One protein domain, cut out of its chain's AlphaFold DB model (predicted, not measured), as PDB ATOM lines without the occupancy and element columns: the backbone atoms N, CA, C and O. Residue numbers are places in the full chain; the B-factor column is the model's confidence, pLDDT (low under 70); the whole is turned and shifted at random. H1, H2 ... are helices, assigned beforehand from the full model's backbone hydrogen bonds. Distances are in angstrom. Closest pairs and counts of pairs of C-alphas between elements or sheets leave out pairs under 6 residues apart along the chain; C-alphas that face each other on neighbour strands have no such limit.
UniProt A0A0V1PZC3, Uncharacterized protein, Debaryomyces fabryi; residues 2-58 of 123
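What this domain is: This is residues 2 to 58 of the 123 residues of an uncharacterized protein of Debaryomyces fabryi (UniProt A0A0V1PZC3). A long helical hairpin: H1 runs out, a loop turns at the far end, and H2 folds back along H1, side by side with it. Residues 25 to 30, of which 25 and 26 belong to H1, stick out at the loop end. The printed part has 57 residues, with two named helices, H1 then H2, and no named strand; its class is all helix. The whole is a loose rod of 49 by 15 by 11 A, with a radius of gyration of the C-alphas of 14.2 A.

How they stand to each other: Start with H1, residues 2 to 26, and go on to H2, residues 37 to 56; this helical hairpin runs opposite ways at a shallow tilt of 24 degrees. The two touch, and their closest C-alphas are those of Gly 6 and Ala 46, 4.6 A apart. In H1 and H2 every O i to N i+4 pair is within hydrogen-bond range.

Where its parts are: Find C-alpha 2 at (47.582, -54.030, -26.340); from there H1 runs 36.2 A to C-alpha 26. H2 begins at C-alpha 37, at (40.709, -36.770, -12.096), and runs 28.6 A to C-alpha 56 at (46.717, -62.378, -23.340).

The domain as a whole: The farthest C-alphas, of Glu 29 and Ile 58, are 49.1 A apart. The printed part has no cut, its H1 to H2 link is short, and no printed residue is under 70 in pLDDT.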
ATOM      1  N   LEU A   2      48.024 -54.626 -27.613       91.69
ATOM      2  CA  LEU A   2      47.582 -54.030 -26.340       91.69
ATOM      3  C   LEU A   2      48.724 -53.462 -25.485       91.69
ATOM      4  O   LEU A   2      48.565 -52.389 -24.923       91.69
ATOM      5  N   TYR A   3      49.893 -54.110 -25.462       91.06
ATOM      6  CA  TYR A   3      51.081 -53.547 -24.810       91.06
ATOM      7  C   TYR A   3      51.491 -52.190 -25.374       91.06
ATOM      8  O   TYR A   3      51.768 -51.273 -24.616       91.06
ATOM      9  N   LEU A   4      51.502 -52.051 -26.702       93.50
ATOM     10  CA  LEU A   4      51.863 -50.796 -27.355       93.50
ATOM     11  C   LEU A   4      50.845 -49.709 -27.003       93.50
ATOM     12  O   LEU A   4      51.236 -48.611 -26.619       93.50
ATOM     13  N   LEU A   5      49.554 -50.038 -27.071       94.69
ATOM     14  CA  LEU A   5      48.477 -49.110 -26.731       94.69
ATOM     15  C   LEU A   5      48.529 -48.681 -25.256       94.69
ATOM     16  O   LEU A   5      48.479 -47.490 -24.969       94.69
ATOM     17  N   GLY A   6      48.695 -49.631 -24.331       94.31
ATOM     18  CA  GLY A   6      48.838 -49.357 -22.899       94.31
ATOM     19  C   GLY A   6      50.068 -48.504 -22.590       94.31
ATOM     20  O   GLY A   6      49.957 -47.525 -21.859       94.31
ATOM     21  N   SER A   7      51.219 -48.808 -23.199       94.62
ATOM     22  CA  SER A   7      52.434 -47.999 -23.052       94.62
ATOM     23  C   SER A   7      52.261 -46.580 -23.595       94.62
ATOM     24  O   SER A   7      52.726 -45.634 -22.969       94.62
ATOM     25  N   LEU A   8      51.580 -46.409 -24.733       96.56
ATOM     26  CA  LEU A   8      51.348 -45.093 -25.328       96.56
ATOM     27  C   LEU A   8      50.412 -44.237 -24.465       96.56
ATOM     28  O   LEU A   8      50.726 -43.076 -24.216       96.56
ATOM     29  N   LEU A   9      49.324 -44.819 -23.951       95.50
ATOM     30  CA  LEU A   9      48.435 -44.156 -22.989       95.50
ATOM     31  C   LEU A   9      49.178 -43.779 -21.702       95.50
ATOM     32  O   LEU A   9      49.002 -42.685 -21.179       95.50
ATOM     33  N   PHE A  10      50.051 -44.659 -21.213       96.81
ATOM     34  CA  PHE A  10      50.834 -44.383 -20.012       96.81
ATOM     35  C   PHE A  10      51.826 -43.234 -20.225       96.81
ATOM     36  O   PHE A  10      51.946 -42.362 -19.370       96.81
ATOM     37  N   ILE A  11      52.514 -43.202 -21.373       97.38
ATOM     38  CA  ILE A  11      53.418 -42.103 -21.742       97.38
ATOM     39  C   ILE A  11      52.642 -40.792 -21.885       97.38
ATOM     40  O   ILE A  11      53.109 -39.763 -21.403       97.38
ATOM     41  N   HIS A  12      51.464 -40.830 -22.510       96.75
ATOM     42  CA  HIS A  12      50.604 -39.660 -22.658       96.75
ATOM     43  C   HIS A  12      50.188 -39.101 -21.290       96.75
ATOM     44  O   HIS A  12      50.495 -37.951 -20.982       96.75
ATOM     45  N   ALA A  13      49.635 -39.942 -20.412       96.56
ATOM     46  CA  ALA A  13      49.249 -39.541 -19.062       96.56
ATOM     47  C   ALA A  13      50.443 -39.050 -18.221       96.56
ATOM     48  O   ALA A  13      50.324 -38.102 -17.440       96.56
ATOM     49  N   ALA A  14      51.618 -39.669 -18.386       95.94
ATOM     50  CA  ALA A  14      52.845 -39.239 -17.725       95.94
ATOM     51  C   ALA A  14      53.291 -37.848 -18.200       95.94
ATOM     52  O   ALA A  14      53.697 -37.029 -17.377       95.94
ATOM     53  N   TYR A  15      53.185 -37.566 -19.501       96.94
ATOM     54  CA  TYR A  15      53.487 -36.250 -20.057       96.94
ATOM     55  C   TYR A  15      52.492 -35.187 -19.575       96.94
ATOM     56  O   TYR A  15      52.917 -34.142 -19.088       96.94
ATOM     57  N   SER A  16      51.187 -35.475 -19.586       95.81
ATOM     58  CA  SER A  16      50.162 -34.563 -19.055       95.81
ATOM     59  C   SER A  16      50.354 -34.279 -17.564       95.81
ATOM     60  O   SER A  16      50.238 -33.137 -17.119       95.81
ATOM     61  N   SER A  17      50.714 -35.299 -16.780       94.94
ATOM     62  CA  SER A  17      51.072 -35.124 -15.370       94.94
ATOM     63  C   SER A  17      52.328 -34.267 -15.207       94.94
ATOM     64  O   SER A  17      52.368 -33.391 -14.342       94.94
ATOM     65  N   PHE A  18      53.345 -34.472 -16.047       95.06
ATOM     66  CA  PHE A  18      54.561 -33.663 -16.033       95.06
ATOM     67  C   PHE A  18      54.260 -32.186 -16.311       95.06
ATOM     68  O   PHE A  18      54.676 -31.337 -15.526       95.06
ATOM     69  N   GLU A  19      53.508 -31.872 -17.366       93.94
ATOM     70  CA  GLU A  19      53.122 -30.493 -17.685       93.94
ATOM     71  C   GLU A  19      52.324 -29.843 -16.552       93.94
ATOM     72  O   GLU A  19      52.650 -28.730 -16.140       93.94
ATOM     73  N   PHE A  20      51.345 -30.558 -15.987       92.56
ATOM     74  CA  PHE A  20      50.554 -30.072 -14.856       92.56
ATOM     75  C   PHE A  20      51.442 -29.697 -13.662       92.56
ATOM     76  O   PHE A  20      51.366 -28.580 -13.151       92.56
ATOM     77  N   HIS A  21      52.360 -30.580 -13.261       90.81
ATOM     78  CA  HIS A  21      53.264 -30.304 -12.142       90.81
ATOM     79  C   HIS A  21      54.288 -29.206 -12.451       90.81
ATOM     80  O   HIS A  21      54.720 -28.502 -11.539       90.81
ATOM     81  N   GLN A  22      54.698 -29.035 -13.710       92.00
ATOM     82  CA  GLN A  22      55.573 -27.927 -14.095       92.00
ATOM     83  C   GLN A  22      54.830 -26.587 -14.045       92.00
ATOM     84  O   GLN A  22      55.398 -25.605 -13.575       92.00
ATOM     85  N   LEU A  23      53.559 -26.547 -14.453       89.12
ATOM     86  CA  LEU A  23      52.722 -25.351 -14.352       89.12
ATOM     87  C   LEU A  23      52.463 -24.939 -12.899       89.12
ATOM     88  O   LEU A  23      52.556 -23.747 -12.600       89.12
ATOM     89  N   LEU A  24      52.211 -25.906 -12.007       88.75
ATOM     90  CA  LEU A  24      52.059 -25.658 -10.568       88.75
ATOM     91  C   LEU A  24      53.307 -25.011  -9.962       88.75
ATOM     92  O   LEU A  24      53.209 -23.988  -9.295       88.75
ATOM     93  N   LYS A  25      54.500 -25.528 -10.285       87.38
ATOM     94  CA  LYS A  25      55.767 -24.946  -9.805       87.38
ATOM     95  C   LYS A  25      55.994 -23.509 -10.273       87.38
ATOM     96  O   LYS A  25      56.659 -22.747  -9.579       87.38
ATOM     97  N   ILE A  26      55.513 -23.155 -11.467       87.25
ATOM     98  CA  ILE A  26      55.649 -21.800 -12.024       87.25
ATOM     99  C   ILE A  26      54.655 -20.840 -11.358       87.25
ATOM    100  O   ILE A  26      54.981 -19.673 -11.150       87.25
ATOM    101  N   HIS A  27      53.466 -21.327 -10.996       83.06
ATOM    102  CA  HIS A  27      52.408 -20.529 -10.385       83.06
ATOM    103  C   HIS A  27      52.132 -21.017  -8.958       83.06
ATOM    104  O   HIS A  27      51.153 -21.718  -8.702       83.06
ATOM    105  N   SER A  28      52.980 -20.586  -8.023       70.88
ATOM    106  CA  SER A  28      52.911 -20.924  -6.590       70.88
ATOM    107  C   SER A  28      51.582 -20.563  -5.908       70.88
ATOM    108  O   SER A  28      51.274 -21.083  -4.840       70.88
ATOM    109  N   GLU A  29      50.755 -19.718  -6.530       75.38
ATOM    110  CA  GLU A  29      49.381 -19.432  -6.094       75.38
ATOM    111  C   GLU A  29      48.425 -20.629  -6.246       75.38
ATOM    112  O   GLU A  29      47.326 -20.598  -5.696       75.38
ATOM    113  N   TYR A  30      48.831 -21.685  -6.958       71.31
ATOM    114  CA  TYR A  30      48.019 -22.870  -7.232       71.31
ATOM    115  C   TYR A  30      48.582 -24.167  -6.636       71.31
ATOM    116  O   TYR A  30      48.051 -25.232  -6.930       71.31
ATOM    117  N   ASP A  31      49.594 -24.106  -5.763       71.62
ATOM    118  CA  ASP A  31      50.284 -25.284  -5.189       71.62
ATOM    119  C   ASP A  31      49.363 -26.278  -4.438       71.62
ATOM    120  O   ASP A  31      49.752 -27.409  -4.152       71.62
ATOM    121  N   TYR A  32      48.130 -25.881  -4.119       76.69
ATOM    122  CA  TYR A  32      47.115 -26.719  -3.474       76.69
ATOM    123  C   TYR A  32      46.154 -27.408  -4.456       76.69
ATOM    124  O   TYR A  32      45.270 -28.147  -4.013       76.69
ATOM    125  N   LEU A  33      46.262 -27.153  -5.766       83.50
ATOM    126  CA  LEU A  33      45.378 -27.780  -6.745       83.50
ATOM    127  C   LEU A  33      45.652 -29.289  -6.800       83.50
ATOM    128  O   LEU A  33      46.778 -29.708  -7.078       83.50
ATOM    129  N   PRO A  34      44.630 -30.128  -6.559       86.50
ATOM    130  CA  PRO A  34      44.786 -31.566  -6.672       86.50
ATOM    131  C   PRO A  34      45.001 -31.967  -8.134       86.50
ATOM    132  O   PRO A  34      44.562 -31.277  -9.058       86.50
ATOM    133  N   LEU A  35      45.636 -33.123  -8.343       87.00
ATOM    134  CA  LEU A  35      45.771 -33.708  -9.674       87.00
ATOM    135  C   LEU A  35      44.378 -33.879 -10.314       87.00
ATOM    136  O   LEU A  35      43.488 -34.447  -9.671       87.00
ATOM    137  N   PRO A  36      44.179 -33.444 -11.571       91.81
ATOM    138  CA  PRO A  36      42.933 -33.665 -12.281       91.81
ATOM    139  C   PRO A  36      42.546 -35.145 -12.306       91.81
ATOM    140  O   PRO A  36      43.364 -36.037 -12.561       91.81
ATOM    141  N   THR A  37      41.261 -35.410 -12.079       93.25
ATOM    142  CA  THR A  37      40.709 -36.770 -12.096       93.25
ATOM    143  C   THR A  37      40.874 -37.438 -13.458       93.25
ATOM    144  O   THR A  37      41.019 -38.653 -13.519       93.25
ATOM    145  N   GLU A  38      40.910 -36.659 -14.540       93.94
ATOM    146  CA  GLU A  38      41.110 -37.143 -15.910       93.94
ATOM    147  C   GLU A  38      42.455 -37.865 -16.077       93.94
ATOM    148  O   GLU A  38      42.473 -39.008 -16.530       93.94
ATOM    149  N   ILE A  39      43.556 -37.268 -15.597       94.06
ATOM    150  CA  ILE A  39      44.897 -37.882 -15.626       94.06
ATOM    151  C   ILE A  39      44.901 -39.176 -14.803       94.06
ATOM    152  O   ILE A  39      45.476 -40.186 -15.203       94.06
ATOM    153  N   THR A  40      44.214 -39.171 -13.659       95.00
ATOM    154  CA  THR A  40      44.121 -40.354 -12.789       95.00
ATOM    155  C   THR A  40      43.381 -41.500 -13.484       95.00
ATOM    156  O   THR A  40      43.842 -42.643 -13.460       95.00
ATOM    157  N   VAL A  41      42.254 -41.208 -14.137       96.12
ATOM    158  CA  VAL A  41      41.479 -42.195 -14.904       96.12
ATOM    159  C   VAL A  41      42.284 -42.717 -16.092       96.12
ATOM    160  O   VAL A  41      42.277 -43.922 -16.343       96.12
ATOM    161  N   GLU A  42      43.022 -41.853 -16.788       95.38
ATOM    162  CA  GLU A  42      43.860 -42.248 -17.919       95.38
ATOM    163  C   GLU A  42      44.968 -43.228 -17.506       95.38
ATOM    164  O   GLU A  42      45.146 -44.264 -18.149       95.38
ATOM    165  N   VAL A  43      45.652 -42.973 -16.383       96.75
ATOM    166  CA  VAL A  43      46.654 -43.901 -15.830       96.75
ATOM    167  C   VAL A  43      46.024 -45.249 -15.470       96.75
ATOM    168  O   VAL A  43      46.599 -46.296 -15.778       96.75
ATOM    169  N   ILE A  44      44.839 -45.250 -14.853       97.00
ATOM    170  CA  ILE A  44      44.121 -46.488 -14.513       97.00
ATOM    171  C   ILE A  44      43.780 -47.274 -15.785       97.00
ATOM    172  O   ILE A  44      44.021 -48.481 -15.841       97.00
ATOM    173  N   LEU A  45      43.272 -46.608 -16.824       96.12
ATOM    174  CA  LEU A  45      42.948 -47.240 -18.107       96.12
ATOM    175  C   LEU A  45      44.193 -47.791 -18.810       96.12
ATOM    176  O   LEU A  45      44.156 -48.911 -19.332       96.12
ATOM    177  N   ALA A  46      45.302 -47.050 -18.791       96.62
ATOM    178  CA  ALA A  46      46.579 -47.501 -19.329       96.62
ATOM    179  C   ALA A  46      47.061 -48.775 -18.616       96.62
ATOM    180  O   ALA A  46      47.412 -49.761 -19.269       96.62
ATOM    181  N   LEU A  47      47.002 -48.788 -17.281       96.00
ATOM    182  CA  LEU A  47      47.434 -49.913 -16.452       96.00
ATOM    183  C   LEU A  47      46.556 -51.153 -16.656       96.00
ATOM    184  O   LEU A  47      47.079 -52.247 -16.867       96.00
ATOM    185  N   VAL A  48      45.232 -50.989 -16.672       96.50
ATOM    186  CA  VAL A  48      44.289 -52.081 -16.966       96.50
ATOM    187  C   VAL A  48      44.554 -52.659 -18.355       96.50
ATOM    188  O   VAL A  48      44.650 -53.876 -18.508       96.50
ATOM    189  N   THR A  49      44.744 -51.805 -19.362       96.00
ATOM    190  CA  THR A  49      45.033 -52.249 -20.732       96.00
ATOM    191  C   THR A  49      46.351 -53.015 -20.813       96.00
ATOM    192  O   THR A  49      46.430 -54.043 -21.489       96.00
ATOM    193  N   PHE A  50      47.377 -52.550 -20.101       95.25
ATOM    194  CA  PHE A  50      48.675 -53.210 -20.049       95.25
ATOM    195  C   PHE A  50      48.591 -54.592 -19.386       95.25
ATOM    196  O   PHE A  50      49.131 -55.557 -19.921       95.25
ATOM    197  N   ILE A  51      47.860 -54.716 -18.270       95.00
ATOM    198  CA  ILE A  51      47.643 -55.993 -17.569       95.00
ATOM    199  C   ILE A  51      46.839 -56.973 -18.431       95.00
ATOM    200  O   ILE A  51      47.178 -58.150 -18.523       95.00
ATOM    201  N   ILE A  52      45.783 -56.512 -19.102       94.69
ATOM    202  CA  ILE A  52      45.019 -57.371 -20.018       94.69
ATOM    203  C   ILE A  52      45.917 -57.833 -21.170       94.69
ATOM    204  O   ILE A  52      45.930 -59.014 -21.518       94.69
ATOM    205  N   GLY A  53      46.711 -56.915 -21.726       93.94
ATOM    206  CA  GLY A  53      47.710 -57.231 -22.739       93.94
ATOM    207  C   GLY A  53      48.720 -58.275 -22.266       93.94
ATOM    208  O   GLY A  53      49.079 -59.154 -23.049       93.94
ATOM    209  N   SER A  54      49.124 -58.226 -20.994       91.88
ATOM    210  CA  SER A  54      50.089 -59.175 -20.449       91.88
ATOM    211  C   SER A  54      49.539 -60.570 -20.245       91.88
ATOM    212  O   SER A  54      50.200 -61.535 -20.618       91.88
ATOM    213  N   ILE A  55      48.305 -60.686 -19.765       91.81
ATOM    214  CA  ILE A  55      47.636 -61.980 -19.614       91.81
ATOM    215  C   ILE A  55      47.404 -62.631 -20.981       91.81
ATOM    216  O   ILE A  55      47.662 -63.822 -21.141       91.81
ATOM    217  N   ILE A  56      46.958 -61.862 -21.981       90.00
ATOM    218  CA  ILE A  56      46.717 -62.378 -23.340       90.00
ATOM    219  C   ILE A  56      48.022 -62.811 -24.018       90.00
ATOM    220  O   ILE A  56      48.017 -63.741 -24.815       90.00
ATOM    221  N   SER A  57      49.141 -62.159 -23.699       90.62
ATOM    222  CA  SER A  57      50.446 -62.501 -24.267       90.62
ATOM    223  C   SER A  57      50.989 -63.852 -23.800       90.62
ATOM    224  O   SER A  57      51.940 -64.350 -24.400       90.62
ATOM    225  N   ILE A  58      50.455 -64.418 -22.719       90.31
ATOM    226  CA  ILE A  58      50.846 -65.740 -22.242       90.31
ATOM    227  C   ILE A  58      50.024 -66.740 -23.054       90.31
ATOM    228  O   ILE A  58      48.915 -67.081 -22.679       90.31
TER     229      ILE A  58